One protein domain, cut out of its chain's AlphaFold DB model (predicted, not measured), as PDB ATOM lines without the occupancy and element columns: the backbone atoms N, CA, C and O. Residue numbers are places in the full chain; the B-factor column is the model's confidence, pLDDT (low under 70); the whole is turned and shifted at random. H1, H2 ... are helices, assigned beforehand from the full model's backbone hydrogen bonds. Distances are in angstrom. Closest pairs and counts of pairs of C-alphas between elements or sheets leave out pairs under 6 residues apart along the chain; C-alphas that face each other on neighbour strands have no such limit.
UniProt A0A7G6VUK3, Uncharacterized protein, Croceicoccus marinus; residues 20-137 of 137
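AT A GLANCE: This is residues 20 to 137 of the 137 residues of an uncharacterized protein of Croceicoccus marinus (UniProt A0A7G6VUK3). Two long helices, H6 and H2, pack on each other at a steep tilt as the core; H1 crosses one end of this pair, short H4 packs on H2, and H5 makes a helical hairpin with H6. H3 is set off to one side, touching no helix. The printed part has 118 residues with six named helices, H1 to H6 along the chain, and no named strand: all helix. It is compact, with a radius of gyration of the C-alphas of 15.4 A and spans of 43 by 35 by 23 A.

IN THESE COORDINATES: H6, residues 110 to 136, is 37.2 A long and ends at C-alpha 136 (17.671, -31.623, 20.692). H2, residues 36 to 56, measures 30.1 A. H5 is residues 88 to 102, 21.2 A; H4 is residues 76 to 82, 10.1 A; H3 is residues 60 to 72, 18.9 A. H1, residues 20 to 31, is 18.1 A long and begins at C-alpha 20 (18.144, -40.411, 31.116).

HOW THE PARTS SIT: H6 touches H2 at a steep tilt of 40 degrees, opposite ways; the closest C-alphas, of Arg 41 and Ala 129, are 4.8 A apart. Residues 120 to 124 of H6 touch H5, closest at the C-alphas of Glu 95 and Ile 120, 6.4 A. Residues 132 to 136 of H6 touch residues 22 to 26 of H1, about perpendicular at 85 degrees, with C-alphas of Arg 22 and Tyr 135 closest at 5.7 A. H4 touches residues 43 to 51 of H2, closest at the C-alphas of Val 47 and Ala 81, 5.1 A. H3 is apart from H1, H5 and H6, among others. Every O i to N i+4 pair is within hydrogen-bond range in H2, H3, H4, H5 and H6; in H1, 7 of 8 are.

THE WHOLE: The C-alphas farthest apart, of Phe 72 and Gly 104, are 45.2 A from each other. The printed part has no cut and no long link. Its mean pLDDT is 91.5, and no printed residue is under 70.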
ATOM      1  N   GLY A  20      17.915 -39.274  32.007       72.62
ATOM      2  CA  GLY A  20      18.144 -40.411  31.116       72.62
ATOM      3  C   GLY A  20      17.431 -40.301  29.766       72.62
ATOM      4  O   GLY A  20      18.077 -40.506  28.743       72.62
ATOM      5  N   GLU A  21      16.158 -39.878  29.717       81.25
ATOM      6  CA  GLU A  21      15.413 -39.788  28.446       81.25
ATOM      7  C   GLU A  21      16.047 -38.749  27.507       81.25
ATOM      8  O   GLU A  21      16.271 -39.006  26.325       81.25
ATOM      9  N   ARG A  22      16.392 -37.565  28.034       87.38
ATOM     10  CA  ARG A  22      17.028 -36.503  27.239       87.38
ATOM     11  C   ARG A  22      18.381 -36.958  26.694       87.38
ATOM     12  O   ARG A  22      18.710 -36.637  25.552       87.38
ATOM     13  N   HIS A  23      19.163 -37.670  27.506       86.06
ATOM     14  CA  HIS A  23      20.444 -38.224  27.081       86.06
ATOM     15  C   HIS A  23      20.258 -39.284  25.989       86.06
ATOM     16  O   HIS A  23      20.872 -39.160  24.932       86.06
ATOM     17  N   ALA A  24      19.356 -40.247  26.196       85.94
ATOM     18  CA  ALA A  24      19.041 -41.296  25.229       85.94
ATOM     19  C   ALA A  24      18.549 -40.713  23.896       85.94
ATOM     20  O   ALA A  24      19.044 -41.087  22.839       85.94
ATOM     21  N   VAL A  25      17.657 -39.718  23.932       90.00
ATOM     22  CA  VAL A  25      17.159 -39.022  22.733       90.00
ATOM     23  C   VAL A  25      18.286 -38.314  21.986       90.00
ATOM     24  O   VAL A  25      18.364 -38.391  20.762       90.00
ATOM     25  N   ARG A  26      19.177 -37.622  22.704       90.75
ATOM     26  CA  ARG A  26      20.341 -36.972  22.088       90.75
ATOM     27  C   ARG A  26      21.291 -37.988  21.477       90.75
ATOM     28  O   ARG A  26      21.789 -37.732  20.388       90.75
ATOM     29  N   PHE A  27      21.534 -39.099  22.165       89.06
ATOM     30  CA  PHE A  27      22.392 -40.178  21.696       89.06
ATOM     31  C   PHE A  27      21.818 -40.834  20.435       89.06
ATOM     32  O   PHE A  27      22.488 -40.845  19.407       89.06
ATOM     33  N   ALA A  28      20.553 -41.259  20.469       89.06
ATOM     34  CA  ALA A  28      19.855 -41.869  19.337       89.06
ATOM     35  C   ALA A  28      19.744 -40.923  18.128       89.06
ATOM     36  O   ALA A  28      19.788 -41.360  16.985       89.06
ATOM     37  N   ALA A  29      19.649 -39.610  18.351       90.62
ATOM     38  CA  ALA A  29      19.593 -38.629  17.269       90.62
ATOM     39  C   ALA A  29      20.955 -38.310  16.619       90.62
ATOM     40  O   ALA A  29      20.980 -37.523  15.669       90.62
ATOM     41  N   ARG A  30      22.079 -38.853  17.120       88.38
ATOM     42  CA  ARG A  30      23.418 -38.627  16.532       88.38
ATOM     43  C   ARG A  30      23.593 -39.314  15.183       88.38
ATOM     44  O   ARG A  30      24.303 -38.778  14.346       88.38
ATOM     45  N   SER A  31      22.948 -40.459  14.985       85.00
ATOM     46  CA  SER A  31      22.976 -41.222  13.734       85.00
ATOM     47  C   SER A  31      21.953 -40.735  12.703       85.00
ATOM     48  O   SER A  31      21.875 -41.288  11.610       85.00
ATOM     49  N   LEU A  32      21.148 -39.721  13.038       89.75
ATOM     50  CA  LEU A  32      20.134 -39.164  12.149       89.75
ATOM     51  C   LEU A  32      20.635 -37.868  11.522       89.75
ATOM     52  O   LEU A  32      21.058 -36.956  12.231       89.75
ATOM     53  N   ASP A  33      20.471 -37.745  10.208       87.56
ATOM     54  CA  ASP A  33      20.852 -36.544   9.472       87.56
ATOM     55  C   ASP A  33      19.733 -35.497   9.376       87.56
ATOM     56  O   ASP A  33      18.526 -35.771   9.409       87.56
ATOM     57  N   GLY A  34      20.162 -34.248   9.195       92.38
ATOM     58  CA  GLY A  34      19.300 -33.115   8.876       92.38
ATOM     59  C   GLY A  34      18.898 -32.247  10.069       92.38
ATOM     60  O   GLY A  34      19.471 -32.284  11.160       92.38
ATOM     61  N   SER A  35      17.898 -31.391   9.840       94.81
ATOM     62  CA  SER A  35      17.485 -30.387  10.824       94.81
ATOM     63  C   SER A  35      16.989 -31.020  12.127       94.81
ATOM     64  O   SER A  35      16.454 -32.129  12.141       94.81
ATOM     65  N   VAL A  36      17.079 -30.276  13.235       94.44
ATOM     66  CA  VAL A  36      16.545 -30.696  14.547       94.44
ATOM     67  C   VAL A  36      15.087 -31.167  14.448       94.44
ATOM     68  O   VAL A  36      14.688 -32.131  15.092       94.44
ATOM     69  N   ALA A  37      14.290 -30.515  13.598       94.12
ATOM     70  CA  ALA A  37      12.901 -30.886  13.350       94.12
ATOM     71  C   ALA A  37      12.758 -32.252  12.668       94.12
ATOM     72  O   ALA A  37      11.889 -33.036  13.045       94.12
ATOM     73  N   ARG A  38      13.594 -32.515  11.656       94.56
ATOM     74  CA  ARG A  38      13.592 -33.767  10.896       94.56
ATOM     75  C   ARG A  38      14.040 -34.927  11.778       94.56
ATOM     76  O   ARG A  38      13.327 -35.921  11.853       94.56
ATOM     77  N   ARG A  39      15.140 -34.750  12.516       95.19
ATOM     78  CA  ARG A  39      15.664 -35.754  13.456       95.19
ATOM     79  C   ARG A  39      14.656 -36.091  14.552       95.19
ATOM     80  O   ARG A  39      14.398 -37.260  14.795       95.19
ATOM     81  N   ALA A  40      14.013 -35.084  15.146       95.50
ATOM     82  CA  ALA A  40      12.988 -35.305  16.167       95.50
ATOM     83  C   ALA A  40      11.777 -36.100  15.649       95.50
ATOM     84  O   ALA A  40      11.258 -36.947  16.370       95.50
ATOM     85  N   ARG A  41      11.325 -35.839  14.413       96.06
ATOM     86  CA  ARG A  41      10.225 -36.593  13.784       96.06
ATOM     87  C   ARG A  41      10.626 -38.029  13.465       96.06
ATOM     88  O   ARG A  41       9.880 -38.935  13.800       96.06
ATOM     89  N   ALA A  42      11.796 -38.221  12.859       95.81
ATOM     90  CA  ALA A  42      12.302 -39.549  12.525       95.81
ATOM     91  C   ALA A  42      12.479 -40.409  13.784       95.81
ATOM     92  O   ALA A  42      12.019 -41.544  13.821       95.81
ATOM     93  N   LEU A  43      13.051 -39.835  14.847       95.75
ATOM     94  CA  LEU A  43      13.194 -40.525  16.124       95.75
ATOM     95  C   LEU A  43      11.836 -40.856  16.758       95.75
ATOM     96  O   LEU A  43      11.657 -41.954  17.267       95.75
ATOM     97  N   ALA A  44      10.869 -39.936  16.720       95.94
ATOM     98  CA  ALA A  44       9.526 -40.188  17.241       95.94
ATOM     99  C   ALA A  44       8.817 -41.338  16.514       95.94
ATOM    100  O   ALA A  44       8.240 -42.194  17.179       95.94
ATOM    101  N   ALA A  45       8.904 -41.376  15.183       96.62
ATOM    102  CA  ALA A  45       8.365 -42.470  14.380       96.62
ATOM    103  C   ALA A  45       9.041 -43.806  14.722       96.62
ATOM    104  O   ALA A  45       8.358 -44.795  14.958       96.62
ATOM    105  N   ALA A  46      10.373 -43.824  14.839       95.81
ATOM    106  CA  ALA A  46      11.112 -45.034  15.190       95.81
ATOM    107  C   ALA A  46      10.764 -45.555  16.596       95.81
ATOM    108  O   ALA A  46      10.574 -46.751  16.776       95.81
ATOM    109  N   VAL A  47      10.618 -44.662  17.581       95.38
ATOM    110  CA  VAL A  47      10.197 -45.023  18.946       95.38
ATOM    111  C   VAL A  47       8.787 -45.616  18.955       95.38
ATOM    112  O   VAL A  47       8.542 -46.610  19.634       95.38
ATOM    113  N   VAL A  48       7.853 -45.028  18.203       96.62
ATOM    114  CA  VAL A  48       6.484 -45.555  18.108       96.62
ATOM    115  C   VAL A  48       6.458 -46.908  17.408       96.62
ATOM    116  O   VAL A  48       5.785 -47.813  17.895       96.62
ATOM    117  N   GLN A  49       7.222 -47.078  16.329       95.94
ATOM    118  CA  GLN A  49       7.337 -48.369  15.660       95.94
ATOM    119  C   GLN A  49       7.932 -49.430  16.593       95.94
ATOM    120  O   GLN A  49       7.357 -50.503  16.723       95.94
ATOM    121  N   ALA A  50       9.005 -49.107  17.320       93.75
ATOM    122  CA  ALA A  50       9.623 -50.024  18.273       93.75
ATOM    123  C   ALA A  50       8.663 -50.451  19.397       93.75
ATOM    124  O   ALA A  50       8.699 -51.605  19.820       93.75
ATOM    125  N   TYR A  51       7.797 -49.545  19.864       94.50
ATOM    126  CA  TYR A  51       6.731 -49.876  20.814       94.50
ATOM    127  C   TYR A  51       5.691 -50.829  20.199       94.50
ATOM    128  O   TYR A  51       5.315 -51.809  20.834       94.50
ATOM    129  N   LEU A  52       5.242 -50.575  18.966       93.94
ATOM    130  CA  LEU A  52       4.269 -51.444  18.291       93.94
ATOM    131  C   LEU A  52       4.836 -52.830  17.978       93.94
ATOM    132  O   LEU A  52       4.124 -53.817  18.129       93.94
ATOM    133  N   ASP A  53       6.100 -52.903  17.565       92.94
ATOM    134  CA  ASP A  53       6.792 -54.168  17.320       92.94
ATOM    135  C   ASP A  53       6.908 -54.977  18.614       92.94
ATOM    136  O   ASP A  53       6.747 -56.194  18.595       92.94
ATOM    137  N   ASP A  54       7.146 -54.304  19.744       90.62
ATOM    138  CA  ASP A  54       7.141 -54.941  21.059       90.62
ATOM    139  C   ASP A  54       5.754 -55.445  21.455       90.62
ATOM    140  O   ASP A  54       5.606 -56.595  21.862       90.62
ATOM    141  N   GLU A  55       4.721 -54.633  21.242       88.94
ATOM    142  CA  GLU A  55       3.336 -55.019  21.513       88.94
ATOM    143  C   GLU A  55       2.866 -56.188  20.625       88.94
ATOM    144  O   GLU A  55       2.049 -57.012  21.039       88.94
ATOM    145  N   ALA A  56       3.391 -56.282  19.400       89.75
ATOM    146  CA  ALA A  56       3.075 -57.342  18.450       89.75
ATOM    147  C   ALA A  56       3.767 -58.681  18.769       89.75
ATOM    148  O   ALA A  56       3.336 -59.713  18.240       89.75
ATOM    149  N   ARG A  57       4.796 -58.707  19.635       89.00
ATOM    150  CA  ARG A  57       5.464 -59.946  20.076       89.00
ATOM    151  C   ARG A  57       4.548 -60.741  21.002       89.00
ATOM    152  O   ARG A  57       4.560 -60.590  22.223       89.00
ATOM    153  N   LYS A  58       3.739 -61.609  20.396       84.25
ATOM    154  CA  LYS A  58       2.835 -62.526  21.105       84.25
ATOM    155  C   LYS A  58       3.537 -63.800  21.578       84.25
ATOM    156  O   LYS A  58       3.092 -64.400  22.552       84.25
ATOM    157  N   ASP A  59       4.597 -64.211  20.888       91.12
ATOM    158  CA  ASP A  59       5.344 -65.420  21.215       91.12
ATOM    159  C   ASP A  59       6.338 -65.173  22.366       91.12
ATOM    160  O   ASP A  59       7.088 -64.193  22.385       91.12
ATOM    161  N   VAL A  60       6.313 -66.063  23.362       89.44
ATOM    162  CA  VAL A  60       7.122 -65.942  24.585       89.44
ATOM    163  C   VAL A  60       8.607 -66.176  24.302       89.44
ATOM    164  O   VAL A  60       9.450 -65.515  24.910       89.44
ATOM    165  N   LEU A  61       8.935 -67.091  23.386       91.69
ATOM    166  CA  LEU A  61      10.313 -67.363  22.988       91.69
ATOM    167  C   LEU A  61      10.885 -66.173  22.215       91.69
ATOM    168  O   LEU A  61      11.979 -65.719  22.550       91.69
ATOM    169  N   ASP A  62      10.134 -65.615  21.264       90.69
ATOM    170  CA  ASP A  62      10.553 -64.419  20.519       90.69
ATOM    171  C   ASP A  62      10.821 -63.240  21.457       90.69
ATOM    172  O   ASP A  62      11.824 -62.532  21.321       90.69
ATOM    173  N   ARG A  63       9.956 -63.053  22.460       88.81
ATOM    174  CA  ARG A  63      10.149 -62.029  23.484       88.81
ATOM    175  C   ARG A  63      11.411 -62.275  24.311       88.81
ATOM    176  O   ARG A  63      12.202 -61.352  24.484       88.81
ATOM    177  N   ALA A  64      11.637 -63.501  24.780       88.62
ATOM    178  CA  ALA A  64      12.819 -63.839  25.571       88.62
ATOM    179  C   ALA A  64      14.126 -63.665  24.776       88.62
ATOM    180  O   ALA A  64      15.111 -63.146  25.305       88.62
ATOM    181  N   LEU A  65      14.137 -64.051  23.495       91.31
ATOM    182  CA  LEU A  65      15.278 -63.852  22.598       91.31
ATOM    183  C   LEU A  65      15.554 -62.368  22.362       91.31
ATOM    184  O   LEU A  65      16.709 -61.937  22.393       91.31
ATOM    185  N   PHE A  66      14.502 -61.577  22.164       89.81
ATOM    186  CA  PHE A  66      14.626 -60.138  22.010       89.81
ATOM    187  C   PHE A  66      15.160 -59.473  23.291       89.81
ATOM    188  O   PHE A  66      16.117 -58.703  23.227       89.81
ATOM    189  N   GLU A  67      14.626 -59.824  24.464       87.81
ATOM    190  CA  GLU A  67      15.125 -59.341  25.758       87.81
ATOM    191  C   GLU A  67      16.593 -59.733  25.989       87.81
ATOM    192  O   GLU A  67      17.388 -58.918  26.462       87.81
ATOM    193  N   ALA A  68      16.988 -60.956  25.618       89.12
ATOM    194  CA  ALA A  68      18.381 -61.387  25.675       89.12
ATOM    195  C   ALA A  68      19.265 -60.538  24.750       89.12
ATOM    196  O   ALA A  68      20.313 -60.058  25.185       89.12
ATOM    197  N   ARG A  69      18.830 -60.283  23.507       89.88
ATOM    198  CA  ARG A  69      19.559 -59.423  22.563       89.88
ATOM    199  C   ARG A  69      19.761 -58.016  23.121       89.88
ATOM    200  O   ARG A  69      20.884 -57.528  23.074       89.88
ATOM    201  N   GLN A  70      18.727 -57.415  23.709       86.81
ATOM    202  CA  GLN A  70      18.801 -56.077  24.307       86.81
ATOM    203  C   GLN A  70      19.799 -55.982  25.475       86.81
ATOM    204  O   GLN A  70      20.309 -54.900  25.753       86.81
ATOM    205  N   ARG A  71      20.118 -57.093  26.156       85.69
ATOM    206  CA  ARG A  71      21.157 -57.110  27.205       85.69
ATOM    207  C   ARG A  71      22.578 -57.079  26.642       85.69
ATOM    208  O   ARG A  71      23.460 -56.529  27.293       85.69
ATOM    209  N   PHE A  72      22.804 -57.683  25.477       87.06
ATOM    210  CA  PHE A  72      24.126 -57.735  24.840       87.06
ATOM    211  C   PHE A  72      24.382 -56.548  23.907       87.06
ATOM    212  O   PHE A  72      25.516 -56.097  23.788       87.06
ATOM    213  N   ASP A  73      23.334 -56.062  23.250       85.50
ATOM    214  CA  ASP A  73      23.380 -55.010  22.240       85.50
ATOM    215  C   ASP A  73      22.142 -54.111  22.414       85.50
ATOM    216  O   ASP A  73      21.116 -54.330  21.758       85.50
ATOM    217  N   PRO A  74      22.179 -53.181  23.389       82.81
ATOM    218  CA  PRO A  74      21.024 -52.368  23.744       82.81
ATOM    219  C   PRO A  74      20.696 -51.373  22.631       82.81
ATOM    220  O   PRO A  74      21.495 -50.492  22.307       82.81
ATOM    221  N   ASP A  75      19.477 -51.463  22.100       86.50
ATOM    222  CA  ASP A  75      18.961 -50.480  21.155       86.50
ATOM    223  C   ASP A  75      18.427 -49.256  21.924       86.50
ATOM    224  O   ASP A  75      17.434 -49.362  22.657       86.50
ATOM    225  N   PRO A  76      19.035 -48.065  21.761       85.31
ATOM    226  CA  PRO A  76      18.574 -46.865  22.444       85.31
ATOM    227  C   PRO A  76      17.143 -46.467  22.052       85.31
ATOM    228  O   PRO A  76      16.451 -45.858  22.866       85.31
ATOM    229  N   ILE A  77      16.675 -46.794  20.840       90.06
ATOM    230  CA  ILE A  77      15.304 -46.494  20.400       90.06
ATOM    231  C   ILE A  77      14.316 -47.367  21.164       90.06
ATOM    232  O   ILE A  77      13.345 -46.843  21.718       90.06
ATOM    233  N   HIS A  78      14.590 -48.669  21.252       87.12
ATOM    234  CA  HIS A  78      13.793 -49.578  22.061       87.12
ATOM    235  C   HIS A  78      13.780 -49.158  23.537       87.12
ATOM    236  O   HIS A  78      12.710 -49.053  24.130       87.12
ATOM    237  N   GLY A  79      14.936 -48.793  24.104       85.00
ATOM    238  CA  GLY A  79      15.016 -48.281  25.475       85.00
ATOM    239  C   GLY A  79      14.143 -47.042  25.714       85.00
ATOM    240  O   GLY A  79      13.489 -46.942  26.747       85.00
ATOM    241  N   ILE A  80      14.058 -46.117  24.752       88.31
ATOM    242  CA  ILE A  80      13.147 -44.963  24.848       88.31
ATOM    243  C   ILE A  80      11.676 -45.403  24.758       88.31
ATOM    244  O   ILE A  80      10.819 -44.799  25.401       88.31
ATOM    245  N   ALA A  81      11.370 -46.425  23.958       89.19
ATOM    246  CA  ALA A  81      10.009 -46.895  23.726       89.19
ATOM    247  C   ALA A  81       9.420 -47.644  24.932       89.19
ATOM    248  O   ALA A  81       8.271 -47.382  25.296       89.19
ATOM    249  N   THR A  82      10.197 -48.526  25.567       82.25
ATOM    250  CA  THR A  82       9.683 -49.548  26.501       82.25
ATOM    251  C   THR A  82      10.237 -49.469  27.921       82.25
ATOM    252  O   THR A  82       9.779 -50.222  28.781       82.25
ATOM    253  N   ALA A  83      11.182 -48.564  28.213       79.56
ATOM    254  CA  ALA A  83      11.647 -48.377  29.588       79.56
ATOM    255  C   ALA A  83      10.474 -48.102  30.541       79.56
ATOM    256  O   ALA A  83       9.480 -47.485  30.163       79.56
ATOM    257  N   SER A  84      10.621 -48.488  31.810       70.31
ATOM    258  CA  SER A  84       9.618 -48.246  32.860       70.31
ATOM    259  C   SER A  84       9.238 -46.767  33.019       70.31
ATOM    260  O   SER A  84       8.161 -46.444  33.513       70.31
ATOM    261  N   GLU A  85      10.117 -45.865  32.588       74.56
ATOM    262  CA  GLU A  85       9.941 -44.412  32.623       74.56
ATOM    263  C   GLU A  85       9.352 -43.845  31.314       74.56
ATOM    264  O   GLU A  85       9.034 -42.652  31.238       74.56
ATOM    265  N   SER A  86       9.207 -44.681  30.279       81.81
ATOM    266  CA  SER A  86       8.574 -44.323  29.012       81.81
ATOM    267  C   SER A  86       7.091 -44.054  29.225       81.81
ATOM    268  O   SER A  86       6.353 -44.866  29.776       81.81
ATOM    269  N   ASP A  87       6.620 -42.911  28.730       87.44
ATOM    270  CA  ASP A  87       5.195 -42.586  28.718       87.44
ATOM    271  C   ASP A  87       4.501 -42.982  27.409       87.44
ATOM    272  O   ASP A  87       3.345 -42.608  27.200       87.44
ATOM    273  N   VAL A  88       5.189 -43.710  26.520       90.62
ATOM    274  CA  VAL A  88       4.610 -44.211  25.266       90.62
ATOM    275  C   VAL A  88       3.479 -45.210  25.542       90.62
ATOM    276  O   VAL A  88       2.379 -44.947  25.043       90.62
ATOM    277  N   PRO A  89       3.651 -46.251  26.389       91.19
ATOM    278  CA  PRO A  89       2.566 -47.190  26.694       91.19
ATOM    279  C   PRO A  89       1.338 -46.484  27.284       91.19
ATOM    280  O   PRO A  89       0.218 -46.663  26.810       91.19
ATOM    281  N   ASP A  90       1.552 -45.580  28.244       90.69
ATOM    282  CA  ASP A  90       0.488 -44.787  28.872       90.69
ATOM    283  C   ASP A  90      -0.278 -43.913  27.873       90.69
ATOM    284  O   ASP A  90      -1.493 -43.726  27.991       90.69
ATOM    285  N   LYS A  91       0.421 -43.315  26.902       94.06
ATOM    286  CA  LYS A  91      -0.208 -42.504  25.852       94.06
ATOM    287  C   LYS A  91      -1.064 -43.369  24.940       94.06
ATOM    288  O   LYS A  91      -2.201 -42.990  24.672       94.06
ATOM    289  N   PHE A  92      -0.546 -44.515  24.505       95.25
ATOM    290  CA  PHE A  92      -1.304 -45.466  23.698       95.25
ATOM    291  C   PHE A  92      -2.540 -45.970  24.444       95.25
ATOM    292  O   PHE A  92      -3.641 -45.903  23.900       95.25
ATOM    293  N   ALA A  93      -2.389 -46.381  25.705       93.69
ATOM    294  CA  ALA A  93      -3.494 -46.845  26.539       93.69
ATOM    295  C   ALA A  93      -4.587 -45.776  26.698       93.69
ATOM    296  O   ALA A  93      -5.766 -46.074  26.517       93.69
ATOM    297  N   LYS A  94      -4.212 -44.516  26.959       96.00
ATOM    298  CA  LYS A  94      -5.167 -43.400  27.081       96.00
ATOM    299  C   LYS A  94      -5.932 -43.129  25.792       96.00
ATOM    300  O   LYS A  94      -7.142 -42.934  25.835       96.00
ATOM    301  N   GLU A  95      -5.244 -43.108  24.655       96.69
ATOM    302  CA  GLU A  95      -5.891 -42.873  23.361       96.69
ATOM    303  C   GLU A  95      -6.796 -44.041  22.957       96.69
ATOM    304  O   GLU A  95      -7.899 -43.811  22.462       96.69
ATOM    305  N   ARG A  96      -6.368 -45.284  23.208       95.69
ATOM    306  CA  ARG A  96      -7.192 -46.478  22.980       95.69
ATOM    307  C   ARG A  96      -8.439 -46.470  23.849       95.69
ATOM    308  O   ARG A  96      -9.525 -46.693  23.326       95.69
ATOM    309  N   LEU A  97      -8.299 -46.167  25.141       95.94
ATOM    310  CA  LEU A  97      -9.430 -46.091  26.065       95.94
ATOM    311  C   LEU A  97     -10.422 -45.005  25.637       95.94
ATOM    312  O   LEU A  97     -11.600 -45.300  25.472       95.94
ATOM    313  N   ALA A  98      -9.946 -43.788  25.361       96.00
ATOM    314  CA  ALA A  98     -10.811 -42.687  24.937       96.00
ATOM    315  C   ALA A  98     -11.594 -43.019  23.654       96.00
ATOM    316  O   ALA A  98     -12.761 -42.662  23.510       96.00
ATOM    317  N   ARG A  99     -10.960 -43.720  22.708       95.81
ATOM    318  CA  ARG A  99     -11.606 -44.147  21.462       95.81
ATOM    319  C   ARG A  99     -12.580 -45.302  21.678       95.81
ATOM    320  O   ARG A  99     -13.654 -45.296  21.084       95.81
ATOM    321  N   PHE A 100     -12.238 -46.254  22.540       95.81
ATOM    322  CA  PHE A 100     -13.130 -47.337  22.946       95.81
ATOM    323  C   PHE A 100     -14.398 -46.800  23.625       95.81
ATOM    324  O   PHE A 100     -15.504 -47.194  23.255       95.81
ATOM    325  N   GLU A 101     -14.255 -45.837  24.536       96.69
ATOM    326  CA  GLU A 101     -15.374 -45.143  25.184       96.69
ATOM    327  C   GLU A 101     -16.217 -44.357  24.171       96.69
ATOM    328  O   GLU A 101     -17.442 -44.460  24.179       96.69
ATOM    329  N   ALA A 102     -15.582 -43.645  23.233       95.19
ATOM    330  CA  ALA A 102     -16.282 -42.905  22.179       95.19
ATOM    331  C   ALA A 102     -17.118 -43.804  21.246       95.19
ATOM    332  O   ALA A 102     -18.062 -43.329  20.619       95.19
ATOM    333  N   ARG A 103     -16.797 -45.101  21.167       95.75
ATOM    334  CA  ARG A 103     -17.574 -46.112  20.433       95.75
ATOM    335  C   ARG A 103     -18.643 -46.806  21.278       95.75
ATOM    336  O   ARG A 103     -19.218 -47.792  20.829       95.75
ATOM    337  N   GLY A 104     -18.879 -46.365  22.512       95.81
ATOM    338  CA  GLY A 104     -19.797 -47.052  23.421       95.81
ATOM    339  C   GLY A 104     -19.298 -48.441  23.820       95.81
ATOM    340  O   GLY A 104     -20.086 -49.379  23.906       95.81
ATOM    341  N   CYS A 105     -17.985 -48.583  24.027       94.88
ATOM    342  CA  CYS A 105     -17.341 -49.823  24.462       94.88
ATOM    343  C   CYS A 105     -17.468 -50.990  23.465       94.88
ATOM    344  O   CYS A 105     -17.409 -52.160  23.847       94.88
ATOM    345  N   GLN A 106     -17.618 -50.688  22.174       94.19
ATOM    346  CA  GLN A 106     -17.641 -51.698  21.121       94.19
ATOM    347  C   GLN A 106     -16.227 -52.044  20.642       94.19
ATOM    348  O   GLN A 106     -15.393 -51.166  20.375       94.19
ATOM    349  N   GLN A 107     -15.966 -53.350  20.528       93.06
ATOM    350  CA  GLN A 107     -14.740 -53.861  19.925       93.06
ATOM    351  C   GLN A 107     -14.741 -53.623  18.415       93.06
ATOM    352  O   GLN A 107     -15.781 -53.657  17.761       93.06
ATOM    353  N   LEU A 108     -13.550 -53.380  17.875       94.19
ATOM    354  CA  LEU A 108     -13.339 -53.204  16.447       94.19
ATOM    355  C   LEU A 108     -12.957 -54.533  15.799       94.19
ATOM    356  O   LEU A 108     -12.265 -55.349  16.407       94.19
ATOM    357  N   GLY A 109     -13.354 -54.709  14.540       94.38
ATOM    358  CA  GLY A 109     -12.751 -55.725  13.684       94.38
ATOM    359  C   GLY A 109     -11.298 -55.373  13.346       94.38
ATOM    360  O   GLY A 109     -10.886 -54.218  13.446       94.38
ATOM    361  N   GLU A 110     -10.527 -56.362  12.895       93.38
ATOM    362  CA  GLU A 110      -9.080 -56.240  12.644       93.38
ATOM    363  C   GLU A 110      -8.710 -55.040  11.750       93.38
ATOM    364  O   GLU A 110      -7.796 -54.276  12.057       93.38
ATOM    365  N   ARG A 111      -9.452 -54.815  10.660       95.12
ATOM    366  CA  ARG A 111      -9.188 -53.699   9.738       95.12
ATOM    367  C   ARG A 111      -9.349 -52.335  10.414       95.12
ATOM    368  O   ARG A 111      -8.505 -51.455  10.236       95.12
ATOM    369  N   ASP A 112     -10.419 -52.163  11.182       94.94
ATOM    370  CA  ASP A 112     -10.704 -50.905  11.870       94.94
ATOM    371  C   ASP A 112      -9.756 -50.704  13.053       94.94
ATOM    372  O   ASP A 112      -9.315 -49.585  13.312       94.94
ATOM    373  N   TRP A 113      -9.354 -51.794  13.709       92.94
ATOM    374  CA  TRP A 113      -8.310 -51.792  14.729       92.94
ATOM    375  C   TRP A 113      -6.963 -51.304  14.180       92.94
ATOM    376  O   TRP A 113      -6.300 -50.470  14.803       92.94
ATOM    377  N   GLN A 114      -6.566 -51.755  12.988       94.31
ATOM    378  CA  GLN A 114      -5.346 -51.280  12.332       94.31
ATOM    379  C   GLN A 114      -5.441 -49.800  11.944       94.31
ATOM    380  O   GLN A 114      -4.483 -49.047  12.142       94.31
ATOM    381  N   ALA A 115      -6.588 -49.358  11.418       95.50
ATOM    382  CA  ALA A 115      -6.814 -47.953  11.082       95.50
ATOM    383  C   ALA A 115      -6.755 -47.055  12.329       95.50
ATOM    384  O   ALA A 115      -6.100 -46.009  12.321       95.50
ATOM    385  N   GLU A 116      -7.373 -47.497  13.422       95.94
ATOM    386  CA  GLU A 116      -7.310 -46.826  14.714       95.94
ATOM    387  C   GLU A 116      -5.883 -46.774  15.257       95.94
ATOM    388  O   GLU A 116      -5.420 -45.704  15.652       95.94
ATOM    389  N   THR A 117      -5.164 -47.893  15.218       95.88
ATOM    390  CA  THR A 117      -3.774 -47.961  15.680       95.88
ATOM    391  C   THR A 117      -2.910 -46.957  14.924       95.88
ATOM    392  O   THR A 117      -2.210 -46.178  15.562       95.88
ATOM    393  N   ARG A 118      -3.033 -46.860  13.590       96.50
ATOM    394  CA  ARG A 118      -2.314 -45.846  12.791       96.50
ATOM    395  C   ARG A 118      -2.666 -44.415  13.203       96.50
ATOM    396  O   ARG A 118      -1.781 -43.566  13.288       96.50
ATOM    397  N   ALA A 119      -3.941 -44.137  13.478       96.56
ATOM    398  CA  ALA A 119      -4.378 -42.813  13.919       96.56
ATOM    399  C   ALA A 119      -3.830 -42.452  15.312       96.56
ATOM    400  O   ALA A 119      -3.454 -41.300  15.552       96.56
ATOM    401  N   ILE A 120      -3.768 -43.424  16.226       97.00
ATOM    402  CA  ILE A 120      -3.159 -43.255  17.548       97.00
ATOM    403  C   ILE A 120      -1.652 -43.031  17.403       97.00
ATOM    404  O   ILE A 120      -1.142 -42.056  17.957       97.00
ATOM    405  N   SER A 121      -0.965 -43.851  16.603       97.19
ATOM    406  CA  SER A 121       0.466 -43.715  16.323       97.19
ATOM    407  C   SER A 121       0.807 -42.320  15.823       97.19
ATOM    408  O   SER A 121       1.608 -41.641  16.453       97.19
ATOM    409  N   ALA A 122       0.112 -41.819  14.798       97.12
ATOM    410  CA  ALA A 122       0.352 -40.478  14.264       97.12
ATOM    411  C   ALA A 122       0.217 -39.374  15.335       97.12
ATOM    412  O   ALA A 122       1.008 -38.426  15.384       97.12
ATOM    413  N   LYS A 123      -0.764 -39.503  16.239       97.06
ATOM    414  CA  LYS A 123      -0.964 -38.556  17.344       97.06
ATOM    415  C   LYS A 123       0.155 -38.646  18.382       97.06
ATOM    416  O   LYS A 123       0.658 -37.611  18.830       97.06
ATOM    417  N   VAL A 124       0.556 -39.855  18.769       96.44
ATOM    418  CA  VAL A 124       1.641 -40.079  19.736       96.44
ATOM    419  C   VAL A 124       2.979 -39.617  19.155       96.44
ATOM    420  O   VAL A 124       3.692 -38.863  19.819       96.44
ATOM    421  N   GLU A 125       3.271 -39.947  17.898       96.88
ATOM    422  CA  GLU A 125       4.444 -39.480  17.154       96.88
ATOM    423  C   GLU A 125       4.544 -37.956  17.159       96.88
ATOM    424  O   GLU A 125       5.600 -37.403  17.463       96.88
ATOM    425  N   GLN A 126       3.445 -37.243  16.887       96.62
ATOM    426  CA  GLN A 126       3.448 -35.781  16.900       96.62
ATOM    427  C   GLN A 126       3.806 -35.218  18.287       96.62
ATOM    428  O   GLN A 126       4.575 -34.253  18.397       96.62
ATOM    429  N   GLN A 127       3.267 -35.816  19.354       95.56
ATOM    430  CA  GLN A 127       3.564 -35.412  20.729       95.56
ATOM    431  C   GLN A 127       5.031 -35.675  21.093       95.56
ATOM    432  O   GLN A 127       5.685 -34.798  21.670       95.56
ATOM    433  N   LEU A 128       5.557 -36.849  20.731       94.81
ATOM    434  CA  LEU A 128       6.955 -37.221  20.945       94.81
ATOM    435  C   LEU A 128       7.897 -36.333  20.138       94.81
ATOM    436  O   LEU A 128       8.835 -35.777  20.698       94.81
ATOM    437  N   ALA A 129       7.608 -36.088  18.861       95.75
ATOM    438  CA  ALA A 129       8.424 -35.238  18.001       95.75
ATOM    439  C   ALA A 129       8.535 -33.816  18.565       95.75
ATOM    440  O   ALA A 129       9.618 -33.227  18.568       95.75
ATOM    441  N   ARG A 130       7.438 -33.256  19.097       95.62
ATOM    442  CA  ARG A 130       7.470 -31.955  19.783       95.62
ATOM    443  C   ARG A 130       8.380 -31.993  21.013       95.62
ATOM    444  O   ARG A 130       9.156 -31.058  21.210       95.62
ATOM    445  N   ARG A 131       8.305 -33.058  21.817       93.62
ATOM    446  CA  ARG A 131       9.152 -33.246  23.005       93.62
ATOM    447  C   ARG A 131      10.626 -33.401  22.633       93.62
ATOM    448  O   ARG A 131      11.456 -32.648  23.131       93.62
ATOM    449  N   PHE A 132      10.949 -34.308  21.718       94.31
ATOM    450  CA  PHE A 132      12.317 -34.583  21.277       94.31
ATOM    451  C   PHE A 132      12.964 -33.357  20.644       94.31
ATOM    452  O   PHE A 132      14.129 -33.072  20.900       94.31
ATOM    453  N   ARG A 133      12.198 -32.542  19.914       95.00
ATOM    454  CA  ARG A 133      12.692 -31.264  19.393       95.00
ATOM    455  C   ARG A 133      13.193 -30.332  20.496       95.00
ATOM    456  O   ARG A 133      14.179 -29.642  20.277       95.00
ATOM    457  N   ASN A 134      12.545 -30.311  21.661       92.94
ATOM    458  CA  ASN A 134      13.001 -29.515  22.803       92.94
ATOM    459  C   ASN A 134      14.259 -30.106  23.452       92.94
ATOM    460  O   ASN A 134      15.080 -29.360  23.969       92.94
ATOM    461  N   TYR A 135      14.429 -31.428  23.415       92.12
ATOM    462  CA  TYR A 135      15.628 -32.095  23.931       92.12
ATOM    463  C   TYR A 135      16.855 -31.906  23.033       92.12
ATOM    464  O   TYR A 135      17.977 -31.870  23.544       92.12
ATOM    465  N   LEU A 136      16.638 -31.795  21.720       90.38
ATOM    466  CA  LEU A 136      17.671 -31.623  20.692       90.38
ATOM    467  C   LEU A 136      18.044 -30.158  20.411       90.38
ATOM    468  O   LEU A 136      18.988 -29.918  19.660       90.38
ATOM    469  N   ARG A 137      17.296 -29.206  20.973       88.50
ATOM    470  CA  ARG A 137      17.728 -27.812  21.114       88.50
ATOM    471  C   ARG A 137      18.740 -27.700  22.258       88.50
ATOM    472  O   ARG A 137      19.610 -26.824  22.124       88.50
TER     473      ARG A 137